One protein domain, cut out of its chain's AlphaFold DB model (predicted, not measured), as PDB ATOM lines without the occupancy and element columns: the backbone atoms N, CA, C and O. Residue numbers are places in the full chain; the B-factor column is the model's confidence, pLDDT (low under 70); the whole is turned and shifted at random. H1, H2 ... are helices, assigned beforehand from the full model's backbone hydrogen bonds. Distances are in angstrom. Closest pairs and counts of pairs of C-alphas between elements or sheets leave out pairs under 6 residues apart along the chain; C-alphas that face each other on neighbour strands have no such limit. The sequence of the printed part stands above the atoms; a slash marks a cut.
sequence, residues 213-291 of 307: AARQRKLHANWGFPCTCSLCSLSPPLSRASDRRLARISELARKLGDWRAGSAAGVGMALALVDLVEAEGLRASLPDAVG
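This is residues 213 to 291 of the 307 residues of the protein "SET domain-containing protein" of Macrophomina phaseolina (strain MS6) (UniProt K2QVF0). A long helix, H2, has the shorter H3 folded back beside its later part as a loose helical hairpin, while H1 lies off by itself toward the other end of the domain, joined to H2 through a long looping stretch. The loop between H2 and H3 reaches out at one end of the longest axis, and the turn after H1 lies at the other. The printed part has 79 residues with three named helices, H1, H2 and H3 in that order along the chain, and no named strand; the class is all helix. The whole is loose, with a radius of gyration of the C-alphas of 15.0 A, and elongated, with spans of 47 by 25 by 19 A.

H2, the longest helix, holds residues 236 to 256, 21 residues, and measures 30.3 A from first to last C-alpha; C-alpha 236 is at (32.311, 9.210, -51.991) and C-alpha 256 at (37.845, -19.992, -46.328). H3 holds residues 267 to 279 and measures 18.4 A, and its last C-alpha, that of Ala 279, is at (29.382, -4.040, -40.721). H1 holds residues 213 to 223 and measures 15.4 A, with C-alpha 213 at (29.138, 1.651, -59.434).

H2 and H3 touch, with 11 pairs of C-alphas within 8 A, and the closest C-alphas are those of Ile 249 and Leu 273, 5.8 A apart. Their centres are 11.3 A apart. They run opposite ways at a shallow tilt of 34.5 degrees, only just short of steep, and form a helical hairpin. H1 touches no helix: it is apart from H2 and apart from H3. In H1, H2 and H3 every O i to N i+4 pair is within hydrogen-bond range.

The two C-alphas farthest apart are those of Gly 224 and Ala 261, 47.2 A. The first and last printed C-alphas, those of Ala 213 and Gly 291, are 24.3 A apart. The printed part has no cut. The link from H1 to H2, residues 224 to 235, is long, and its C-alphas lie 13 to 24 A from the mean of all C-alphas. The link from H2 to H3, with 10 residues, is short but not tight. After H3, residues 280 to 291 hold no named element, and their C-alphas lie 7 to 14 A from that mean. The mean pLDDT of the printed part is 86.7; residues 283 to 291 are under 70, where the model's confidence is low.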
ATOM      1  N   ALA A 213      29.166   1.334 -58.010       95.94
ATOM      2  CA  ALA A 213      29.138   1.651 -59.434       95.94
ATOM      3  C   ALA A 213      28.453   0.542 -60.248       95.94
ATOM      4  O   ALA A 213      27.635   0.843 -61.109       95.94
ATOM      5  N   ALA A 214      28.731  -0.727 -59.933       95.50
ATOM      6  CA  ALA A 214      28.086  -1.860 -60.586       95.50
ATOM      7  C   ALA A 214      26.586  -1.908 -60.268       95.50
ATOM      8  O   ALA A 214      25.792  -2.013 -61.197       95.50
ATOM      9  N   ARG A 215      26.194  -1.718 -58.996       95.12
ATOM     10  CA  ARG A 215      24.773  -1.674 -58.601       95.12
ATOM     11  C   ARG A 215      23.994  -0.593 -59.353       95.12
ATOM     12  O   ARG A 215      22.917  -0.856 -59.864       95.12
ATOM     13  N   GLN A 216      24.550   0.616 -59.447       96.25
ATOM     14  CA  GLN A 216      23.912   1.729 -60.164       96.25
ATOM     15  C   GLN A 216      23.759   1.452 -61.658       96.25
ATOM     16  O   GLN A 216      22.699   1.725 -62.208       96.25
ATOM     17  N   ARG A 217      24.795   0.901 -62.306       96.50
ATOM     18  CA  ARG A 217      24.720   0.543 -63.728       96.50
ATOM     19  C   ARG A 217      23.669  -0.535 -63.978       96.50
ATOM     20  O   ARG A 217      22.815  -0.313 -64.821       96.50
ATOM     21  N   LYS A 218      23.697  -1.641 -63.222       94.31
ATOM     22  CA  LYS A 218      22.746  -2.751 -63.397       94.31
ATOM     23  C   LYS A 218      21.296  -2.314 -63.169       94.31
ATOM     24  O   LYS A 218      20.441  -2.604 -63.988       94.31
ATOM     25  N   LEU A 219      21.013  -1.547 -62.109       94.50
ATOM     26  CA  LEU A 219      19.646  -1.060 -61.849       94.50
ATOM     27  C   LEU A 219      19.142  -0.099 -62.925       94.50
ATOM     28  O   LEU A 219      17.965  -0.118 -63.268       94.50
ATOM     29  N   HIS A 220      20.034   0.725 -63.473       93.69
ATOM     30  CA  HIS A 220      19.685   1.592 -64.586       93.69
ATOM     31  C   HIS A 220      19.454   0.800 -65.877       93.69
ATOM     32  O   HIS A 220      18.508   1.103 -66.592       93.69
ATOM     33  N   ALA A 221      20.300  -0.187 -66.180       91.62
ATOM     34  CA  ALA A 221      20.177  -1.006 -67.385       91.62
ATOM     35  C   ALA A 221      18.899  -1.858 -67.369       91.62
ATOM     36  O   ALA A 221      18.151  -1.843 -68.337       91.62
ATOM     37  N   ASN A 222      18.615  -2.518 -66.244       90.06
ATOM     38  CA  ASN A 222      17.570  -3.540 -66.167       90.06
ATOM     39  C   ASN A 222      16.205  -3.003 -65.709       90.06
ATOM     40  O   ASN A 222      15.191  -3.636 -65.970       90.06
ATOM     41  N   TRP A 223      16.166  -1.875 -64.984       92.06
ATOM     42  CA  TRP A 223      14.919  -1.298 -64.453       92.06
ATOM     43  C   TRP A 223      14.785   0.215 -64.679       92.06
ATOM     44  O   TRP A 223      13.828   0.834 -64.207       92.06
ATOM     45  N   GLY A 224      15.749   0.853 -65.348       91.19
ATOM     46  CA  GLY A 224      15.656   2.266 -65.716       91.19
ATOM     47  C   GLY A 224      15.691   3.262 -64.551       91.19
ATOM     48  O   GLY A 224      15.296   4.414 -64.741       91.19
ATOM     49  N   PHE A 225      16.146   2.877 -63.347       91.94
ATOM     50  CA  PHE A 225      16.183   3.793 -62.195       91.94
ATOM     51  C   PHE A 225      17.557   3.895 -61.510       91.94
ATOM     52  O   PHE A 225      18.247   2.893 -61.308       91.94
ATOM     53  N   PRO A 226      17.958   5.102 -61.059       93.50
ATOM     54  CA  PRO A 226      19.096   5.260 -60.165       93.50
ATOM     55  C   PRO A 226      18.691   4.912 -58.729       93.50
ATOM     56  O   PRO A 226      17.728   5.453 -58.181       93.50
ATOM     57  N   CYS A 227      19.450   4.040 -58.066       94.75
ATOM     58  CA  CYS A 227      19.146   3.679 -56.683       94.75
ATOM     59  C   CYS A 227      19.509   4.807 -55.714       94.75
ATOM     60  O   CYS A 227      20.642   5.291 -55.690       94.75
ATOM     61  N   THR A 228      18.558   5.193 -54.870       94.38
ATOM     62  CA  THR A 228      18.704   6.268 -53.876       94.38
ATOM     63  C   THR A 228      18.698   5.754 -52.436       94.38
ATOM     64  O   THR A 228      18.592   6.547 -51.498       94.38
ATOM     65  N   CYS A 229      18.855   4.440 -52.236       94.50
ATOM     66  CA  CYS A 229      18.915   3.830 -50.907       94.50
ATOM     67  C   CYS A 229      20.035   4.428 -50.039       94.50
ATOM     68  O   CYS A 229      20.959   5.088 -50.531       94.50
ATOM     69  N   SER A 230      19.992   4.151 -48.736       92.88
ATOM     70  CA  SER A 230      20.972   4.670 -47.772       92.88
ATOM     71  C   SER A 230      22.427   4.369 -48.170       92.88
ATOM     72  O   SER A 230      23.292   5.239 -48.053       92.88
ATOM     73  N   LEU A 231      22.690   3.180 -48.726       93.69
ATOM     74  CA  LEU A 231      24.018   2.759 -49.175       93.69
ATOM     75  C   LEU A 231      24.466   3.487 -50.453       93.69
ATOM     76  O   LEU A 231      25.620   3.905 -50.572       93.69
ATOM     77  N   CYS A 232      23.565   3.660 -51.420       94.81
ATOM     78  CA  CYS A 232      23.858   4.362 -52.669       94.81
ATOM     79  C   CYS A 232      23.886   5.887 -52.513       94.81
ATOM     80  O   CYS A 232      24.492   6.557 -53.344       94.81
ATOM     81  N   SER A 233      23.327   6.421 -51.429       95.44
ATOM     82  CA  SER A 233      23.360   7.847 -51.088       95.44
ATOM     83  C   SER A 233      24.566   8.248 -50.222       95.44
ATOM     84  O   SER A 233      24.727   9.422 -49.892       95.44
ATOM     85  N   LEU A 234      25.457   7.306 -49.878       96.31
ATOM     86  CA  LEU A 234      26.688   7.600 -49.137       96.31
ATOM     87  C   LEU A 234      27.596   8.601 -49.868       96.31
ATOM     88  O   LEU A 234      27.691   8.625 -51.100       96.31
ATOM     89  N   SER A 235      28.362   9.372 -49.090       97.44
ATOM     90  CA  SER A 235      29.419  10.232 -49.631       97.44
ATOM     91  C   SER A 235      30.524   9.402 -50.312       97.44
ATOM     92  O   SER A 235      30.731   8.236 -49.954       97.44
ATOM     93  N   PRO A 236      31.291   9.970 -51.267       96.25
ATOM     94  CA  PRO A 236      32.311   9.210 -51.991       96.25
ATOM     95  C   PRO A 236      33.341   8.488 -51.098       96.25
ATOM     96  O   PRO A 236      33.660   7.336 -51.393       96.25
ATOM     97  N   PRO A 237      33.858   9.080 -49.997       97.81
ATOM     98  CA  PRO A 237      34.753   8.362 -49.087       97.81
ATOM     99  C   PRO A 237      34.097   7.157 -48.400       97.81
ATOM    100  O   PRO A 237      34.713   6.095 -48.336       97.81
ATOM    101  N   LEU A 238      32.855   7.303 -47.922       97.25
ATOM    102  CA  LEU A 238      32.126   6.229 -47.237       97.25
ATOM    103  C   LEU A 238      31.745   5.103 -48.201       97.25
ATOM    104  O   LEU A 238      31.908   3.932 -47.868       97.25
ATOM    105  N   SER A 239      31.330   5.454 -49.421       96.00
ATOM    106  CA  SER A 239      31.067   4.485 -50.486       96.00
ATOM    107  C   SER A 239      32.309   3.657 -50.810       96.00
ATOM    108  O   SER A 239      32.243   2.435 -50.798       96.00
ATOM    109  N   ARG A 240      33.471   4.302 -51.012       97.31
ATOM    110  CA  ARG A 240      34.734   3.586 -51.269       97.31
ATOM    111  C   ARG A 240      35.150   2.692 -50.101       97.31
ATOM    112  O   ARG A 240      35.797   1.674 -50.320       97.31
ATOM    113  N   ALA A 241      34.836   3.082 -48.866       97.62
ATOM    114  CA  ALA A 241      35.102   2.248 -47.701       97.62
ATOM    115  C   ALA A 241      34.226   0.984 -47.699       97.62
ATOM    116  O   ALA A 241      34.755  -0.090 -47.429       97.62
ATOM    117  N   SER A 242      32.939   1.099 -48.047       96.06
ATOM    118  CA  SER A 242      32.051  -0.059 -48.235       96.06
ATOM    119  C   SER A 242      32.532  -0.957 -49.373       96.06
ATOM    120  O   SER A 242      32.763  -2.139 -49.141       96.06
ATOM    121  N   ASP A 243      32.848  -0.401 -50.548       96.31
ATOM    122  CA  ASP A 243      33.350  -1.190 -51.687       96.31
ATOM    123  C   ASP A 243      34.633  -1.976 -51.329       96.31
ATOM    124  O   ASP A 243      34.801  -3.128 -51.725       96.31
ATOM    125  N   ARG A 244      35.530  -1.395 -50.515       97.44
ATOM    126  CA  ARG A 244      36.720  -2.101 -49.996       97.44
ATOM    127  C   ARG A 244      36.369  -3.231 -49.030       97.44
ATOM    128  O   ARG A 244      37.051  -4.254 -49.044       97.44
ATOM    129  N   ARG A 245      35.353  -3.051 -48.178       96.38
ATOM    130  CA  ARG A 245      34.880  -4.112 -47.276       96.38
ATOM    131  C   ARG A 245      34.256  -5.254 -48.069       96.38
ATOM    132  O   ARG A 245      34.614  -6.392 -47.800       96.38
ATOM    133  N   LEU A 246      33.447  -4.962 -49.086       93.38
ATOM    134  CA  LEU A 246      32.874  -5.973 -49.983       93.38
ATOM    135  C   LEU A 246      33.964  -6.777 -50.701       93.38
ATOM    136  O   LEU A 246      33.977  -8.001 -50.612       93.38
ATOM    137  N   ALA A 247      34.963  -6.106 -51.283       93.62
ATOM    138  CA  ALA A 247      36.101  -6.793 -51.898       93.62
ATOM    139  C   ALA A 247      36.852  -7.699 -50.904       93.62
ATOM    140  O   ALA A 247      37.288  -8.800 -51.252       93.62
ATOM    141  N   ARG A 248      36.988  -7.256 -49.646       95.12
ATOM    142  CA  ARG A 248      37.623  -8.049 -48.588       95.12
ATOM    143  C   ARG A 248      36.765  -9.238 -48.149       95.12
ATOM    144  O   ARG A 248      37.331 -10.296 -47.890       95.12
ATOM    145  N   ILE A 249      35.443  -9.080 -48.081       92.38
ATOM    146  CA  ILE A 249      34.488 -10.164 -47.808       92.38
ATOM    147  C   ILE A 249      34.658 -11.261 -48.861       92.38
ATOM    148  O   ILE A 249      34.967 -12.392 -48.491       92.38
ATOM    149  N   SER A 250      34.589 -10.922 -50.154       89.75
ATOM    150  CA  SER A 250      34.749 -11.890 -51.250       89.75
ATOM    151  C   SER A 250      36.114 -12.592 -51.219       89.75
ATOM    152  O   SER A 250      36.217 -13.797 -51.451       89.75
ATOM    153  N   GLU A 251      37.186 -11.865 -50.890       91.81
ATOM    154  CA  GLU A 251      38.522 -12.451 -50.751       91.81
ATOM    155  C   GLU A 251      38.600 -13.467 -49.597       91.81
ATOM    156  O   GLU A 251      39.185 -14.542 -49.762       91.81
ATOM    157  N   LEU A 252      38.048 -13.122 -48.428       90.88
ATOM    158  CA  LEU A 252      38.050 -13.980 -47.242       90.88
ATOM    159  C   LEU A 252      37.178 -15.219 -47.448       90.88
ATOM    160  O   LEU A 252      37.647 -16.321 -47.176       90.88
ATOM    161  N   ALA A 253      35.973 -15.039 -47.989       87.94
ATOM    162  CA  ALA A 253      35.068 -16.107 -48.400       87.94
ATOM    163  C   ALA A 253      35.773 -17.143 -49.284       87.94
ATOM    164  O   ALA A 253      35.855 -18.321 -48.935       87.94
ATOM    165  N   ARG A 254      36.404 -16.687 -50.375       88.12
ATOM    166  CA  ARG A 254      37.138 -17.558 -51.303       88.12
ATOM    167  C   ARG A 254      38.279 -18.322 -50.626       88.12
ATOM    168  O   ARG A 254      38.532 -19.472 -50.965       88.12
ATOM    169  N   LYS A 255      39.007 -17.684 -49.704       88.62
ATOM    170  CA  LYS A 255      40.100 -18.336 -48.959       88.62
ATOM    171  C   LYS A 255      39.580 -19.375 -47.968       88.62
ATOM    172  O   LYS A 255      40.196 -20.423 -47.830       88.62
ATOM    173  N   LEU A 256      38.476 -19.082 -47.285       87.88
ATOM    174  CA  LEU A 256      37.845 -19.992 -46.328       87.88
ATOM    175  C   LEU A 256      37.174 -21.186 -47.018       87.88
ATOM    176  O   LEU A 256      37.150 -22.267 -46.443       87.88
ATOM    177  N   GLY A 257      36.699 -21.012 -48.254       86.06
ATOM    178  CA  GLY A 257      36.175 -22.092 -49.094       86.06
ATOM    179  C   GLY A 257      37.240 -22.989 -49.746       86.06
ATOM    180  O   GLY A 257      36.881 -23.940 -50.438       86.06
ATOM    181  N   ASP A 258      38.541 -22.722 -49.563       84.88
ATOM    182  CA  ASP A 258      39.613 -23.580 -50.086       84.88
ATOM    183  C   ASP A 258      39.929 -24.730 -49.117       84.88
ATOM    184  O   ASP A 258      40.636 -24.558 -48.119       84.88
ATOM    185  N   TRP A 259      39.426 -25.920 -49.452       83.88
ATOM    186  CA  TRP A 259      39.578 -27.162 -48.682       83.88
ATOM    187  C   TRP A 259      40.848 -27.964 -49.013       83.88
ATOM    188  O   TRP A 259      41.014 -29.092 -48.542       83.88
ATOM    189  N   ARG A 260      41.754 -27.435 -49.845       88.69
ATOM    190  CA  ARG A 260      42.995 -28.138 -50.208       88.69
ATOM    191  C   ARG A 260      43.962 -28.215 -49.023       88.69
ATOM    192  O   ARG A 260      44.036 -27.323 -48.176       88.69
ATOM    193  N   ALA A 261      44.764 -29.279 -48.990       78.38
ATOM    194  CA  ALA A 261      45.825 -29.431 -47.999       78.38
ATOM    195  C   ALA A 261      46.827 -28.262 -48.092       78.38
ATOM    196  O   ALA A 261      47.327 -27.957 -49.173       78.38
ATOM    197  N   GLY A 262      47.122 -27.615 -46.958       78.25
ATOM    198  CA  GLY A 262      47.987 -26.429 -46.901       78.25
ATOM    199  C   GLY A 262      47.267 -25.090 -47.107       78.25
ATOM    200  O   GLY A 262      47.938 -24.068 -47.246       78.25
ATOM    201  N   SER A 263      45.928 -25.083 -47.118       82.12
ATOM    202  CA  SER A 263      45.130 -23.855 -47.146       82.12
ATOM    203  C   SER A 263      45.512 -22.896 -46.013       82.12
ATOM    204  O   SER A 263      45.767 -23.301 -44.879       82.12
ATOM    205  N   ALA A 264      45.523 -21.600 -46.328       81.75
ATOM    206  CA  ALA A 264      45.753 -20.530 -45.359       81.75
ATOM    207  C   ALA A 264      44.494 -20.185 -44.537       81.75
ATOM    208  O   ALA A 264      44.527 -19.235 -43.751       81.75
ATOM    209  N   ALA A 265      43.384 -20.905 -44.742       86.06
ATOM    210  CA  ALA A 265      42.148 -20.727 -43.995       86.06
ATOM    211  C   ALA A 265      42.385 -20.896 -42.486       86.06
ATOM    212  O   ALA A 265      43.056 -21.821 -42.031       86.06
ATOM    213  N   GLY A 266      41.814 -19.995 -41.691       87.81
ATOM    214  CA  GLY A 266      41.959 -20.034 -40.241       87.81
ATOM    215  C   GLY A 266      40.871 -19.250 -39.527       87.81
ATOM    216  O   GLY A 266      40.228 -18.378 -40.110       87.81
ATOM    217  N   VAL A 267      40.694 -19.531 -38.234       89.19
ATOM    218  CA  VAL A 267      39.633 -18.939 -37.395       89.19
ATOM    219  C   VAL A 267      39.667 -17.407 -37.415       89.19
ATOM    220  O   VAL A 267      38.622 -16.775 -37.511       89.19
ATOM    221  N   GLY A 268      40.856 -16.793 -37.415       92.31
ATOM    222  CA  GLY A 268      40.981 -15.335 -37.502       92.31
ATOM    223  C   GLY A 268      40.421 -14.740 -38.803       92.31
ATOM    224  O   GLY A 268      39.876 -13.643 -38.782       92.31
ATOM    225  N   MET A 269      40.502 -15.467 -39.926       92.69
ATOM    226  CA  MET A 269      39.877 -15.043 -41.185       92.69
ATOM    227  C   MET A 269      38.354 -15.160 -41.118       92.69
ATOM    228  O   MET A 269      37.669 -14.265 -41.603       92.69
ATOM    229  N   ALA A 270      37.837 -16.227 -40.502       89.56
ATOM    230  CA  ALA A 270      36.400 -16.425 -40.324       89.56
ATOM    231  C   ALA A 270      35.782 -15.340 -39.429       89.56
ATOM    232  O   ALA A 270      34.765 -14.760 -39.792       89.56
ATOM    233  N   LEU A 271      36.436 -14.995 -38.315       92.62
ATOM    234  CA  LEU A 271      35.992 -13.903 -37.443       92.62
ATOM    235  C   LEU A 271      36.008 -12.554 -38.176       92.62
ATOM    236  O   LEU A 271      35.013 -11.838 -38.157       92.62
ATOM    237  N   ALA A 272      37.085 -12.247 -38.907       93.69
ATOM    238  CA  ALA A 272      37.158 -11.021 -39.701       93.69
ATOM    239  C   ALA A 272      36.086 -10.960 -40.805       93.69
ATOM    240  O   ALA A 272      35.597  -9.878 -41.125       93.69
ATOM    241  N   LEU A 273      35.730 -12.103 -41.403       91.56
ATOM    242  CA  LEU A 273      34.642 -12.188 -42.375       91.56
ATOM    243  C   LEU A 273      33.299 -11.858 -41.715       91.56
ATOM    244  O   LEU A 273      32.570 -11.026 -42.250       91.56
ATOM    245  N   VAL A 274      33.001 -12.455 -40.556       90.25
ATOM    246  CA  VAL A 274      31.773 -12.175 -39.794       90.25
ATOM    247  C   VAL A 274      31.678 -10.686 -39.461       90.25
ATOM    248  O   VAL A 274      30.683 -10.061 -39.816       90.25
ATOM    249  N   ASP A 275      32.733 -10.090 -38.898       92.88
ATOM    250  CA  ASP A 275      32.750  -8.664 -38.542       92.88
ATOM    251  C   ASP A 275      32.459  -7.758 -39.753       92.88
ATOM    252  O   ASP A 275      31.711  -6.782 -39.661       92.88
ATOM    253  N   LEU A 276      33.042  -8.076 -40.915       93.44
ATOM    254  CA  LEU A 276      32.827  -7.307 -42.141       93.44
ATOM    255  C   LEU A 276      31.411  -7.479 -42.692       93.44
ATOM    256  O   LEU A 276      30.809  -6.496 -43.124       93.44
ATOM    257  N   VAL A 277      30.879  -8.700 -42.671       89.38
ATOM    258  CA  VAL A 277      29.509  -9.001 -43.104       89.38
ATOM    259  C   VAL A 277      28.492  -8.279 -42.223       89.38
ATOM    260  O   VAL A 277      27.536  -7.701 -42.740       89.38
ATOM    261  N   GLU A 278      28.710  -8.249 -40.909       88.50
ATOM    262  CA  GLU A 278      27.867  -7.493 -39.984       88.50
ATOM    263  C   GLU A 278      27.958  -5.986 -40.227       88.50
ATOM    264  O   GLU A 278      26.927  -5.318 -40.305       88.50
ATOM    265  N   ALA A 279      29.170  -5.454 -40.417       90.88
ATOM    266  CA  ALA A 279      29.382  -4.040 -40.721       90.88
ATOM    267  C   ALA A 279      28.749  -3.610 -42.055       90.88
ATOM    268  O   ALA A 279      28.372  -2.449 -42.215       90.88
ATOM    269  N   GLU A 280      28.637  -4.532 -43.012       90.75
ATOM    270  CA  GLU A 280      27.937  -4.315 -44.277       90.75
ATOM    271  C   GLU A 280      26.440  -4.634 -44.202       90.75
ATOM    272  O   GLU A 280      25.738  -4.346 -45.161       90.75
ATOM    273  N   GLY A 281      25.918  -5.183 -43.102       85.81
ATOM    274  CA  GLY A 281      24.504  -5.557 -42.997       85.81
ATOM    275  C   GLY A 281      24.106  -6.716 -43.920       85.81
ATOM    276  O   GLY A 281      22.965  -6.783 -44.361       85.81
ATOM    277  N   LEU A 282      25.040  -7.623 -44.224       82.75
ATOM    278  CA  LEU A 282      24.873  -8.733 -45.174       82.75
ATOM    279  C   LEU A 282      24.521 -10.072 -44.502       82.75
ATOM    280  O   LEU A 282      24.791 -11.136 -45.051       82.75
ATOM    281  N   ARG A 283      23.921 -10.053 -43.304       69.94
ATOM    282  CA  ARG A 283      23.628 -11.284 -42.541       69.94
ATOM    283  C   ARG A 283      22.743 -12.276 -43.306       69.94
ATOM    284  O   ARG A 283      22.959 -13.474 -43.196       69.94
ATOM    285  N   ALA A 284      21.786 -11.787 -44.094       62.97
ATOM    286  CA  ALA A 284      20.907 -12.642 -44.896       62.97
ATOM    287  C   ALA A 284      21.625 -13.323 -46.080       62.97
ATOM    288  O   ALA A 284      21.167 -14.363 -46.532       62.97
ATOM    289  N   SER A 285      22.764 -12.784 -46.530       58.78
ATOM    290  CA  SER A 285      23.561 -13.282 -47.667       58.78
ATOM    291  C   SER A 285      24.811 -14.063 -47.228       58.78
ATOM    292  O   SER A 285      25.704 -14.334 -48.028       58.78
ATOM    293  N   LEU A 286      24.915 -14.409 -45.936       52.81
ATOM    294  CA  LEU A 286      25.984 -15.262 -45.402       52.81
ATOM    295  C   LEU A 286      26.098 -16.625 -46.114       52.81
ATOM    296  O   LEU A 286      27.232 -17.044 -46.338       52.81
ATOM    297  N   PRO A 287      24.996 -17.314 -46.476       44.94
ATOM    298  CA  PRO A 287      25.073 -18.570 -47.224       44.94
ATOM    299  C   PRO A 287      25.712 -18.389 -48.611       44.94
ATOM    300  O   PRO A 287      26.638 -19.128 -48.946       44.94
ATOM    301  N   ASP A 288      25.321 -17.350 -49.354       47.66
ATOM    302  CA  ASP A 288      25.850 -17.056 -50.698       47.66
ATOM    303  C   ASP A 288      27.345 -16.698 -50.646       47.66
ATOM    304  O   ASP A 288      28.143 -17.130 -51.479       47.66
ATOM    305  N   ALA A 289      27.765 -15.989 -49.592       33.53
ATOM    306  CA  ALA A 289      29.166 -15.659 -49.345       33.53
ATOM    307  C   ALA A 289      30.039 -16.879 -48.979       33.53
ATOM    308  O   ALA A 289      31.262 -16.758 -48.982       33.53
ATOM    309  N   VAL A 290      29.465 -18.041 -48.645       28.86
ATOM    310  CA  VAL A 290      30.212 -19.256 -48.248       28.86
ATOM    311  C   VAL A 290      29.959 -20.435 -49.209       28.86
ATOM    312  O   VAL A 290      30.578 -21.490 -49.067       28.86
ATOM    313  N   GLY A 291      29.158 -20.228 -50.258       31.78
ATOM    314  CA  GLY A 291      28.873 -21.206 -51.306       31.78
ATOM    315  C   GLY A 291      27.453 -21.756 -51.205       31.78
ATOM    316  O   GLY A 291      27.205 -22.729 -50.498       31.78
TER     317      GLY A 291